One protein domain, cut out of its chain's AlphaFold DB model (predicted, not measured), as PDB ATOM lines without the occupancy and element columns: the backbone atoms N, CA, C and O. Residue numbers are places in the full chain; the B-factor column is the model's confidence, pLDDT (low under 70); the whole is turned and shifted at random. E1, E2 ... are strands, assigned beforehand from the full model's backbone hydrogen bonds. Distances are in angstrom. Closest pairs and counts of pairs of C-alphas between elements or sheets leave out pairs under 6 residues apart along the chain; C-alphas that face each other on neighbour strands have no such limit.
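This is residues 10 to 98 of the 125 residues of the protein "PEP-CTERM domain-containing protein" of Roseateles depolymerans (UniProt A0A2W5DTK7). With little regular structure, the domain is a strongly twisted sheet, E2 E3 E4 E5, with a long unnamed stretch, residues 10 to 40, tied to its E2 edge where residues 26 to 27 pair with 56 to 57. Short E1 lies off the sheet, paired with residues 10 to 11 and 48 to 49. The sheet is a meander, each strand the antiparallel neighbour of the one before. The printed part has 89 residues, 27 in five named strands, E1 to E5 along the chain, with no named helix: all strand, compact, radius of gyration of the C-alphas 12.7 A, spans 38 by 26 by 24 A.

Inner strands E3, residues 65 to 71, and E4, residues 74 to 80, form a hairpin at 153 degrees, N 67 and O 78 2.8 A apart. Edge strand E2, residues 54 to 57, forms a hairpin with E3, N 54 to O 68 2.8 A. Edge strand E5, residues 87 to 92, forms one with E4, N 77 to O 90 2.8 A. E1, residues 41 to 43, is apart from E3.

E4 measures 19.7 A, E3 18.9 A, E5 15.9 A, E2 10.3 A, E1 6.9 A. C-alpha 41 begins E1 at (-14.429, -25.313, 19.423); C-alpha 92 ends E5 at (-32.436, -26.020, 21.796).

The farthest C-alphas, Ala 84 and Ala 98, are 40.0 A apart. The printed part has no cut; no link is long. Residues 82 to 84 have pLDDT under 70.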
ATOM      1  N   GLU A  10     -12.068 -25.810  14.984       92.62
ATOM      2  CA  GLU A  10     -11.492 -24.470  15.029       92.62
ATOM      3  C   GLU A  10     -11.905 -23.757  16.317       92.62
ATOM      4  O   GLU A  10     -13.035 -23.906  16.785       92.62
ATOM      5  N   ASP A  11     -10.996 -22.959  16.875       94.25
ATOM      6  CA  ASP A  11     -11.255 -22.211  18.101       94.25
ATOM      7  C   ASP A  11     -12.271 -21.090  17.857       94.25
ATOM      8  O   ASP A  11     -12.135 -20.261  16.948       94.25
ATOM      9  N   ILE A  12     -13.266 -21.011  18.734       94.81
ATOM     10  CA  ILE A  12     -14.177 -19.879  18.808       94.81
ATOM     11  C   ILE A  12     -13.472 -18.793  19.615       94.81
ATOM     12  O   ILE A  12     -13.156 -18.965  20.787       94.81
ATOM     13  N   LEU A  13     -13.199 -17.660  18.970       95.38
ATOM     14  CA  LEU A  13     -12.402 -16.583  19.572       95.38
ATOM     15  C   LEU A  13     -13.248 -15.547  20.314       95.38
ATOM     16  O   LEU A  13     -12.735 -14.807  21.152       95.38
ATOM     17  N   SER A  14     -14.534 -15.449  19.981       95.06
ATOM     18  CA  SER A  14     -15.462 -14.543  20.642       95.06
ATOM     19  C   SER A  14     -16.912 -14.958  20.422       95.06
ATOM     20  O   SER A  14     -17.256 -15.652  19.467       95.06
ATOM     21  N   ILE A  15     -17.768 -14.474  21.315       95.81
ATOM     22  CA  ILE A  15     -19.221 -14.533  21.217       95.81
ATOM     23  C   ILE A  15     -19.776 -13.176  21.649       95.81
ATOM     24  O   ILE A  15     -19.193 -12.485  22.484       95.81
ATOM     25  N   SER A  16     -20.898 -12.777  21.063       95.88
ATOM     26  CA  SER A  16     -21.668 -11.619  21.510       95.88
ATOM     27  C   SER A  16     -23.150 -11.852  21.243       95.88
ATOM     28  O   SER A  16     -23.510 -12.692  20.418       95.88
ATOM     29  N   GLY A  17     -24.005 -11.106  21.936       95.06
ATOM     30  CA  GLY A  17     -25.453 -11.210  21.802       95.06
ATOM     31  C   GLY A  17     -26.142 -11.239  23.157       95.06
ATOM     32  O   GLY A  17     -25.607 -10.746  24.151       95.06
ATOM     33  N   THR A  18     -27.341 -11.811  23.178       95.19
ATOM     34  CA  THR A  18     -28.121 -11.997  24.400       95.19
ATOM     35  C   THR A  18     -28.664 -13.417  24.491       95.19
ATOM     36  O   THR A  18     -28.948 -14.053  23.475       95.19
ATOM     37  N   ARG A  19     -28.851 -13.901  25.718       91.94
ATOM     38  CA  ARG A  19     -29.567 -15.141  26.033       91.94
ATOM     39  C   ARG A  19     -30.726 -14.789  26.952       91.94
ATOM     40  O   ARG A  19     -30.509 -14.290  28.045       91.94
ATOM     41  N   ASN A  20     -31.962 -15.012  26.507       90.06
ATOM     42  CA  ASN A  20     -33.175 -14.717  27.290       90.06
ATOM     43  C   ASN A  20     -33.257 -13.279  27.852       90.06
ATOM     44  O   ASN A  20     -33.895 -13.046  28.871       90.06
ATOM     45  N   GLY A  21     -32.638 -12.310  27.171       92.62
ATOM     46  CA  GLY A  21     -32.573 -10.911  27.613       92.62
ATOM     47  C   GLY A  21     -31.300 -10.541  28.378       92.62
ATOM     48  O   GLY A  21     -30.986  -9.356  28.448       92.62
ATOM     49  N   GLU A  22     -30.528 -11.521  28.850       93.38
ATOM     50  CA  GLU A  22     -29.243 -11.302  29.516       93.38
ATOM     51  C   GLU A  22     -28.122 -11.111  28.496       93.38
ATOM     52  O   GLU A  22     -28.092 -11.768  27.452       93.38
ATOM     53  N   THR A  23     -27.202 -10.190  28.773       96.56
ATOM     54  CA  THR A  23     -26.086  -9.887  27.865       96.56
ATOM     55  C   THR A  23     -25.002 -10.945  27.991       96.56
ATOM     56  O   THR A  23     -24.555 -11.234  29.093       96.56
ATOM     57  N   ILE A  24     -24.526 -11.464  26.859       97.56
ATOM     58  CA  ILE A  24     -23.349 -12.333  26.839       97.56
ATOM     59  C   ILE A  24     -22.101 -11.462  27.026       97.56
ATOM     60  O   ILE A  24     -21.830 -10.578  26.209       97.56
ATOM     61  N   LEU A  25     -21.355 -11.704  28.102       97.31
ATOM     62  CA  LEU A  25     -20.156 -10.955  28.492       97.31
ATOM     63  C   LEU A  25     -18.894 -11.443  27.771       97.31
ATOM     64  O   LEU A  25     -17.941 -10.681  27.605       97.31
ATOM     65  N   GLY A  26     -18.903 -12.690  27.304       97.31
ATOM     66  CA  GLY A  26     -17.828 -13.274  26.515       97.31
ATOM     67  C   GLY A  26     -17.684 -14.768  26.757       97.31
ATOM     68  O   GLY A  26     -18.493 -15.384  27.446       97.31
ATOM     69  N   LEU A  27     -16.636 -15.339  26.170       97.62
ATOM     70  CA  LEU A  27     -16.257 -16.729  26.403       97.62
ATOM     71  C   LEU A  27     -15.642 -16.882  27.788       97.62
ATOM     72  O   LEU A  27     -14.834 -16.047  28.203       97.62
ATOM     73  N   VAL A  28     -15.965 -17.983  28.457       96.56
ATOM     74  CA  VAL A  28     -15.269 -18.371  29.683       96.56
ATOM     75  C   VAL A  28     -13.898 -18.953  29.293       96.56
ATOM     76  O   VAL A  28     -13.836 -19.828  28.421       96.56
ATOM     77  N   PRO A  29     -12.778 -18.468  29.869       95.31
ATOM     78  CA  PRO A  29     -11.448 -18.994  29.568       95.31
ATOM     79  C   PRO A  29     -11.309 -20.470  29.943       95.31
ATOM     80  O   PRO A  29     -11.685 -20.861  31.039       95.31
ATOM     81  N   LEU A  30     -10.688 -21.278  29.081       95.25
ATOM     82  CA  LEU A  30     -10.521 -22.713  29.329       95.25
ATOM     83  C   LEU A  30      -9.922 -23.006  30.712       95.25
ATOM     84  O   LEU A  30      -8.866 -22.482  31.078       95.25
ATOM     85  N   GLY A  31     -10.595 -23.878  31.464       92.38
ATOM     86  CA  GLY A  31     -10.168 -24.319  32.790       92.38
ATOM     87  C   GLY A  31     -10.380 -23.303  33.915       92.38
ATOM     88  O   GLY A  31      -9.951 -23.576  35.036       92.38
ATOM     89  N   SER A  32     -11.020 -22.153  33.663       93.06
ATOM     90  CA  SER A  32     -11.337 -21.196  34.733       93.06
ATOM     91  C   SER A  32     -12.555 -21.596  35.561       93.06
ATOM     92  O   SER A  32     -12.680 -21.148  36.695       93.06
ATOM     93  N   ASP A  33     -13.432 -22.430  35.005       90.81
ATOM     94  CA  ASP A  33     -14.592 -22.985  35.697       90.81
ATOM     95  C   ASP A  33     -14.487 -24.511  35.749       90.81
ATOM     96  O   ASP A  33     -14.429 -25.176  34.715       90.81
ATOM     97  N   SER A  34     -14.439 -25.058  36.964       89.25
ATOM     98  CA  SER A  34     -14.356 -26.496  37.221       89.25
ATOM     99  C   SER A  34     -15.697 -27.227  37.133       89.25
ATOM    100  O   SER A  34     -15.712 -28.455  37.184       89.25
ATOM    101  N   ASN A  35     -16.815 -26.503  37.042       87.75
ATOM    102  CA  ASN A  35     -18.152 -27.089  36.956       87.75
ATOM    103  C   ASN A  35     -18.470 -27.625  35.554       87.75
ATOM    104  O   ASN A  35     -19.377 -28.442  35.406       87.75
ATOM    105  N   PHE A  36     -17.720 -27.197  34.537       91.62
ATOM    106  CA  PHE A  36     -17.971 -27.532  33.139       91.62
ATOM    107  C   PHE A  36     -16.748 -28.161  32.471       91.62
ATOM    108  O   PHE A  36     -15.603 -27.806  32.745       91.62
ATOM    109  N   VAL A  37     -17.012 -29.067  31.530       92.31
ATOM    110  CA  VAL A  37     -16.032 -29.545  30.549       92.31
ATOM    111  C   VAL A  37     -16.367 -28.880  29.224       92.31
ATOM    112  O   VAL A  37     -17.490 -29.020  28.756       92.31
ATOM    113  N   TYR A  38     -15.414 -28.139  28.662       95.56
ATOM    114  CA  TYR A  38     -15.590 -27.368  27.434       95.56
ATOM    115  C   TYR A  38     -14.251 -27.105  26.754       95.56
ATOM    116  O   TYR A  38     -13.195 -27.136  27.395       95.56
ATOM    117  N   ASP A  39     -14.305 -26.856  25.449       96.12
ATOM    118  CA  ASP A  39     -13.137 -26.571  24.611       96.12
ATOM    119  C   ASP A  39     -13.303 -25.295  23.768       96.12
ATOM    120  O   ASP A  39     -12.307 -24.772  23.268       96.12
ATOM    121  N   ASN A  40     -14.522 -24.746  23.678       96.81
ATOM    122  CA  ASN A  40     -14.866 -23.595  22.849       96.81
ATOM    123  C   ASN A  40     -14.482 -23.800  21.373       96.81
ATOM    124  O   ASN A  40     -13.940 -22.888  20.744       96.81
ATOM    125  N   GLN A  41     -14.762 -24.980  20.810       94.88
ATOM    126  CA  GLN A  41     -14.429 -25.313  19.423       94.88
ATOM    127  C   GLN A  41     -15.656 -25.552  18.531       94.88
ATOM    128  O   GLN A  41     -16.730 -25.964  18.973       94.88
ATOM    129  N   PHE A  42     -15.481 -25.301  17.233       92.06
ATOM    130  CA  PHE A  42     -16.487 -25.501  16.192       92.06
ATOM    131  C   PHE A  42     -15.916 -26.297  15.021       92.06
ATOM    132  O   PHE A  42     -14.824 -26.013  14.532       92.06
ATOM    133  N   THR A  43     -16.653 -27.278  14.514       89.88
ATOM    134  CA  THR A  43     -16.232 -28.068  13.351       89.88
ATOM    135  C   THR A  43     -16.836 -27.522  12.066       89.88
ATOM    136  O   THR A  43     -18.042 -27.355  11.948       89.88
ATOM    137  N   VAL A  44     -16.003 -27.264  11.055       84.81
ATOM    138  CA  VAL A  44     -16.460 -26.617   9.811       84.81
ATOM    139  C   VAL A  44     -17.025 -27.612   8.788       84.81
ATOM    140  O   VAL A  44     -17.942 -27.261   8.046       84.81
ATOM    141  N   ALA A  45     -16.507 -28.847   8.713       81.81
ATOM    142  CA  ALA A  45     -17.020 -29.842   7.756       81.81
ATOM    143  C   ALA A  45     -18.365 -30.454   8.154       81.81
ATOM    144  O   ALA A  45     -19.140 -30.809   7.268       81.81
ATOM    145  N   ASP A  46     -18.623 -30.562   9.453       84.25
ATOM    146  CA  ASP A  46     -19.922 -30.914  10.018       84.25
ATOM    147  C   ASP A  46     -20.291 -29.806  11.016       84.25
ATOM    148  O   ASP A  46     -19.755 -29.819  12.121       84.25
ATOM    149  N   PRO A  47     -21.042 -28.765  10.596       86.88
ATOM    150  CA  PRO A  47     -21.244 -27.528  11.358       86.88
ATOM    151  C   PRO A  47     -21.918 -27.720  12.722       86.88
ATOM    152  O   PRO A  47     -23.135 -27.560  12.859       86.88
ATOM    153  N   HIS A  48     -21.113 -28.000  13.744       90.44
ATOM    154  CA  HIS A  48     -21.554 -28.083  15.127       90.44
ATOM    155  C   HIS A  48     -20.450 -27.737  16.125       90.44
ATOM    156  O   HIS A  48     -19.258 -27.775  15.807       90.44
ATOM    157  N   PHE A  49     -20.849 -27.400  17.350       91.62
ATOM    158  CA  PHE A  49     -19.917 -27.413  18.474       91.62
ATOM    159  C   PHE A  49     -19.454 -28.847  18.732       91.62
ATOM    160  O   PHE A  49     -20.150 -29.797  18.386       91.62
ATOM    161  N   THR A  50     -18.281 -29.010  19.323       90.06
ATOM    162  CA  THR A  50     -17.848 -30.320  19.819       90.06
ATOM    163  C   THR A  50     -18.714 -30.760  21.011       90.06
ATOM    164  O   THR A  50     -19.509 -29.981  21.548       90.06
ATOM    165  N   ASP A  51     -18.507 -31.993  21.478       87.81
ATOM    166  CA  ASP A  51     -19.120 -32.500  22.712       87.81
ATOM    167  C   ASP A  51     -18.742 -31.659  23.949       87.81
ATOM    168  O   ASP A  51     -19.502 -31.604  24.913       87.81
ATOM    169  N   GLY A  52     -17.573 -31.000  23.932       92.19
ATOM    170  CA  GLY A  52     -17.164 -30.059  24.980       92.19
ATOM    171  C   GLY A  52     -17.986 -28.769  24.945       92.19
ATOM    172  O   GLY A  52     -18.343 -28.222  25.986       92.19
ATOM    173  N   GLY A  53     -18.352 -28.312  23.753       95.44
ATOM    174  CA  GLY A  53     -19.242 -27.176  23.588       95.44
ATOM    175  C   GLY A  53     -18.576 -25.814  23.766       95.44
ATOM    176  O   GLY A  53     -17.353 -25.659  23.822       95.44
ATOM    177  N   LEU A  54     -19.441 -24.810  23.822       96.81
ATOM    178  CA  LEU A  54     -19.139 -23.396  23.915       96.81
ATOM    179  C   LEU A  54     -19.621 -22.839  25.255       96.81
ATOM    180  O   LEU A  54     -20.824 -22.622  25.431       96.81
ATOM    181  N   LEU A  55     -18.686 -22.536  26.156       97.38
ATOM    182  CA  LEU A  55     -18.985 -21.943  27.455       97.38
ATOM    183  C   LEU A  55     -18.864 -20.416  27.402       97.38
ATOM    184  O   LEU A  55     -17.814 -19.860  27.059       97.38
ATOM    185  N   PHE A  56     -19.931 -19.722  27.789       97.25
ATOM    186  CA  PHE A  56     -19.956 -18.262  27.870       97.25
ATOM    187  C   PHE A  56     -20.614 -17.756  29.150       97.25
ATOM    188  O   PHE A  56     -21.404 -18.450  29.784       97.25
ATOM    189  N   ASP A  57     -20.273 -16.522  29.510       96.19
ATOM    190  CA  ASP A  57     -20.741 -15.844  30.715       96.19
ATOM    191  C   ASP A  57     -21.888 -14.876  30.385       96.19
ATOM    192  O   ASP A  57     -21.797 -14.096  29.431       96.19
ATOM    193  N   ILE A  58     -22.967 -14.921  31.170       95.56
ATOM    194  CA  ILE A  58     -24.090 -13.966  31.139       95.56
ATOM    195  C   ILE A  58     -24.186 -13.104  32.413       95.56
ATOM    196  O   ILE A  58     -25.149 -12.362  32.593       95.56
ATOM    197  N   GLY A  59     -23.177 -13.161  33.283       91.00
ATOM    198  CA  GLY A  59     -23.138 -12.510  34.588       91.00
ATOM    199  C   GLY A  59     -23.767 -13.364  35.692       91.00
ATOM    200  O   GLY A  59     -24.560 -14.263  35.439       91.00
ATOM    201  N   GLY A  60     -23.424 -13.070  36.951       83.69
ATOM    202  CA  GLY A  60     -23.888 -13.848  38.114       83.69
ATOM    203  C   GLY A  60     -22.816 -14.725  38.775       83.69
ATOM    204  O   GLY A  60     -23.134 -15.475  39.694       83.69
ATOM    205  N   GLY A  61     -21.549 -14.596  38.364       82.75
ATOM    206  CA  GLY A  61     -20.433 -15.382  38.902       82.75
ATOM    207  C   GLY A  61     -20.411 -16.795  38.323       82.75
ATOM    208  O   GLY A  61     -20.846 -16.993  37.197       82.75
ATOM    209  N   ASP A  62     -19.966 -17.779  39.107       78.50
ATOM    210  CA  ASP A  62     -19.790 -19.172  38.650       78.50
ATOM    211  C   ASP A  62     -21.093 -19.853  38.178       78.50
ATOM    212  O   ASP A  62     -21.059 -20.875  37.501       78.50
ATOM    213  N   PHE A  63     -22.254 -19.282  38.508       84.00
ATOM    214  CA  PHE A  63     -23.575 -19.760  38.073       84.00
ATOM    215  C   PHE A  63     -24.137 -18.991  36.871       84.00
ATOM    216  O   PHE A  63     -25.199 -19.318  36.351       84.00
ATOM    217  N   GLY A  64     -23.422 -17.955  36.433       90.44
ATOM    218  CA  GLY A  64     -23.701 -17.188  35.225       90.44
ATOM    219  C   GLY A  64     -23.159 -17.831  33.954       90.44
ATOM    220  O   GLY A  64     -23.285 -17.253  32.878       90.44
ATOM    221  N   HIS A  65     -22.528 -18.998  34.057       94.19
ATOM    222  CA  HIS A  65     -21.937 -19.681  32.917       94.19
ATOM    223  C   HIS A  65     -22.932 -20.644  32.264       94.19
ATOM    224  O   HIS A  65     -23.640 -21.400  32.932       94.19
ATOM    225  N   VAL A  66     -22.971 -20.607  30.935       95.12
ATOM    226  CA  VAL A  66     -23.871 -21.409  30.103       95.12
ATOM    227  C   VAL A  66     -23.052 -22.130  29.049       95.12
ATOM    228  O   VAL A  66     -22.299 -21.485  28.316       95.12
ATOM    229  N   ASN A  67     -23.204 -23.451  28.964       96.00
ATOM    230  CA  ASN A  67     -22.553 -24.269  27.947       96.00
ATOM    231  C   ASN A  67     -23.544 -24.638  26.846       96.00
ATOM    232  O   ASN A  67     -24.571 -25.264  27.116       96.00
ATOM    233  N   LEU A  68     -23.220 -24.292  25.602       95.88
ATOM    234  CA  LEU A  68     -23.930 -24.799  24.432       95.88
ATOM    235  C   LEU A  68     -23.113 -25.903  23.789       95.88
ATOM    236  O   LEU A  68     -22.034 -25.644  23.264       95.88
ATOM    237  N   TYR A  69     -23.637 -27.120  23.772       94.75
ATOM    238  CA  TYR A  69     -22.940 -28.260  23.183       94.75
ATOM    239  C   TYR A  69     -23.855 -29.029  22.238       94.75
ATOM    240  O   TYR A  69     -25.081 -28.867  22.242       94.75
ATOM    241  N   TYR A  70     -23.232 -29.835  21.388       93.06
ATOM    242  CA  TYR A  70     -23.915 -30.739  20.480       93.06
ATOM    243  C   TYR A  70     -23.640 -32.171  20.917       93.06
ATOM    244  O   TYR A  70     -22.501 -32.523  21.203       93.06
ATOM    245  N   TYR A  71     -24.679 -32.995  20.973       90.88
ATOM    246  CA  TYR A  71     -24.551 -34.405  21.308       90.88
ATOM    247  C   TYR A  71     -25.635 -35.208  20.587       90.88
ATOM    248  O   TYR A  71     -26.793 -34.796  20.533       90.88
ATOM    249  N   GLU A  72     -25.252 -36.342  19.994       90.69
ATOM    250  CA  GLU A  72     -26.163 -37.308  19.351       90.69
ATOM    251  C   GLU A  72     -27.211 -36.704  18.386       90.69
ATOM    252  O   GLU A  72     -28.340 -37.186  18.286       90.69
ATOM    253  N   GLY A  73     -26.855 -35.668  17.618       90.44
ATOM    254  CA  GLY A  73     -27.776 -35.088  16.631       90.44
ATOM    255  C   GLY A  73     -28.516 -33.828  17.085       90.44
ATOM    256  O   GLY A  73     -29.295 -33.280  16.303       90.44
ATOM    257  N   GLN A  74     -28.308 -33.372  18.322       93.62
ATOM    258  CA  GLN A  74     -29.100 -32.314  18.944       93.62
ATOM    259  C   GLN A  74     -28.233 -31.325  19.732       93.62
ATOM    260  O   GLN A  74     -27.187 -31.682  20.263       93.62
ATOM    261  N   TYR A  75     -28.689 -30.073  19.809       95.19
ATOM    262  CA  TYR A  75     -28.070 -29.048  20.641       95.19
ATOM    263  C   TYR A  75     -28.747 -28.926  21.996       95.19
ATOM    264  O   TYR A  75     -29.976 -29.005  22.102       95.19
ATOM    265  N   PHE A  76     -27.930 -28.635  22.997       95.50
ATOM    266  CA  PHE A  76     -28.354 -28.453  24.373       95.50
ATOM    267  C   PHE A  76     -27.796 -27.154  24.942       95.50
ATOM    268  O   PHE A  76     -26.692 -26.729  24.604       95.50
ATOM    269  N   ASP A  77     -28.592 -26.539  25.806       94.56
ATOM    270  CA  ASP A  77     -28.220 -25.429  26.671       94.56
ATOM    271  C   ASP A  77     -28.120 -25.966  28.101       94.56
ATOM    272  O   ASP A  77     -29.116 -26.436  28.657       94.56
ATOM    273  N   LEU A  78     -26.905 -25.961  28.652       94.25
ATOM    274  CA  LEU A  78     -26.576 -26.470  29.978       94.25
ATOM    275  C   LEU A  78     -26.166 -25.322  30.899       94.25
ATOM    276  O   LEU A  78     -25.274 -24.539  30.578       94.25
ATOM    277  N   GLN A  79     -26.765 -25.280  32.083       91.19
ATOM    278  CA  GLN A  79     -26.443 -24.318  33.136       91.19
ATOM    279  C   GLN A  79     -26.420 -25.003  34.508       91.19
ATOM    280  O   GLN A  79     -27.080 -26.025  34.709       91.19
ATOM    281  N   VAL A  80     -25.706 -24.419  35.468       88.00
ATOM    282  CA  VAL A  80     -25.730 -24.856  36.872       88.00
ATOM    283  C   VAL A  80     -26.574 -23.877  37.681       88.00
ATOM    284  O   VAL A  80     -26.346 -22.672  37.641       88.00
ATOM    285  N   ASP A  81     -27.556 -24.395  38.415       78.81
ATOM    286  CA  ASP A  81     -28.400 -23.590  39.297       78.81
ATOM    287  C   ASP A  81     -27.630 -23.185  40.566       78.81
ATOM    288  O   ASP A  81     -27.130 -24.044  41.302       78.81
ATOM    289  N   ALA A  82     -27.573 -21.874  40.824       69.88
ATOM    290  CA  ALA A  82     -26.907 -21.262  41.973       69.88
ATOM    291  C   ALA A  82     -27.443 -21.724  43.330       69.88
ATOM    292  O   ALA A  82     -26.678 -21.848  44.288       69.88
ATOM    293  N   ASP A  83     -28.746 -21.988  43.418       69.56
ATOM    294  CA  ASP A  83     -29.412 -22.278  44.684       69.56
ATOM    295  C   ASP A  83     -29.405 -23.779  45.004       69.56
ATOM    296  O   ASP A  83     -29.433 -24.176  46.173       69.56
ATOM    297  N   ALA A  84     -29.355 -24.624  43.971       66.81
ATOM    298  CA  ALA A  84     -29.462 -26.073  44.112       66.81
ATOM    299  C   ALA A  84     -28.138 -26.825  43.898       66.81
ATOM    300  O   ALA A  84     -28.025 -27.972  44.334       66.81
ATOM    301  N   GLY A  85     -27.149 -26.225  43.221       72.88
ATOM    302  CA  GLY A  85     -25.934 -26.928  42.789       72.88
ATOM    303  C   GLY A  85     -26.229 -28.076  41.815       72.88
ATOM    304  O   GLY A  85     -25.475 -29.046  41.744       72.88
ATOM    305  N   ILE A  86     -27.363 -27.999  41.112       81.62
ATOM    306  CA  ILE A  86     -27.831 -29.005  40.158       81.62
ATOM    307  C   ILE A  86     -27.614 -28.464  38.747       81.62
ATOM    308  O   ILE A  86     -27.908 -27.303  38.464       81.62
ATOM    309  N   ALA A  87     -27.123 -29.324  37.858       87.50
ATOM    310  CA  ALA A  87     -27.039 -29.035  36.435       87.50
ATOM    311  C   ALA A  87     -28.410 -29.228  35.765       87.50
ATOM    312  O   ALA A  87     -29.075 -30.248  35.970       87.50
ATOM    313  N   TYR A  88     -28.819 -28.253  34.959       89.38
ATOM    314  CA  TYR A  88     -30.017 -28.304  34.132       89.38
ATOM    315  C   TYR A  88     -29.629 -28.207  32.661       89.38
ATOM    316  O   TYR A  88     -28.944 -27.264  32.270       89.38
ATOM    317  N   GLU A  89     -30.113 -29.153  31.861       92.44
ATOM    318  CA  GLU A  89     -29.972 -29.159  30.407       92.44
ATOM    319  C   GLU A  89     -31.339 -29.003  29.729       92.44
ATOM    320  O   GLU A  89     -32.337 -29.603  30.143       92.44
ATOM    321  N   ALA A  90     -31.386 -28.200  28.668       92.88
ATOM    322  CA  ALA A  90     -32.558 -28.048  27.819       92.88
ATOM    323  C   ALA A  90     -32.191 -28.220  26.343       92.88
ATOM    324  O   ALA A  90     -31.231 -27.604  25.878       92.88
ATOM    325  N   PRO A  91     -32.968 -28.996  25.567       95.31
ATOM    326  CA  PRO A  91     -32.778 -29.054  24.127       95.31
ATOM    327  C   PRO A  91     -33.105 -27.704  23.480       95.31
ATOM    328  O   PRO A  91     -34.145 -27.103  23.766       95.31
ATOM    329  N   ILE A  92     -32.257 -27.265  22.551       94.06
ATOM    330  CA  ILE A  92     -32.436 -26.020  21.796       94.06
ATOM    331  C   ILE A  92     -32.350 -26.252  20.285       94.06
ATOM    332  O   ILE A  92     -31.817 -27.253  19.807       94.06
ATOM    333  N   SER A  93     -32.873 -25.290  19.525       91.62
ATOM    334  CA  SER A  93     -32.816 -25.265  18.063       91.62
ATOM    335  C   SER A  93     -32.435 -23.872  17.587       91.62
ATOM    336  O   SER A  93     -32.924 -22.871  18.113       91.62
ATOM    337  N   PHE A  94     -31.615 -23.802  16.544       86.62
ATOM    338  CA  PHE A  94     -31.225 -22.536  15.938       86.62
ATOM    339  C   PHE A  94     -32.139 -22.175  14.774       86.62
ATOM    340  O   PHE A  94     -32.535 -23.022  13.973       86.62
ATOM    341  N   THR A  95     -32.431 -20.884  14.649       87.88
ATOM    342  CA  THR A  95     -33.016 -20.320  13.433       87.88
ATOM    343  C   THR A  95     -32.077 -19.248  12.910       87.88
ATOM    344  O   THR A  95     -31.685 -18.337  13.635       87.88
ATOM    345  N   VAL A  96     -31.679 -19.380  11.648       82.31
ATOM    346  CA  VAL A  96     -30.835 -18.396  10.969       82.31
ATOM    347  C   VAL A  96     -31.696 -17.695   9.933       82.31
ATOM    348  O   VAL A  96     -32.339 -18.344   9.109       82.31
ATOM    349  N   SER A  97     -31.705 -16.364   9.963       85.75
ATOM    350  CA  SER A  97     -32.324 -15.562   8.910       85.75
ATOM    351  C   SER A  97     -31.229 -14.904   8.082       85.75
ATOM    352  O   SER A  97     -30.337 -14.264   8.641       85.75
ATOM    353  N   ALA A  98     -31.296 -15.047   6.761       80.75
ATOM    354  CA  ALA A  98     -30.402 -14.319   5.876       80.75
ATOM    355  C   ALA A  98     -30.708 -12.819   5.976       80.75
ATOM    356  O   ALA A  98     -31.834 -12.396   5.711       80.75
TER     357      ALA A  98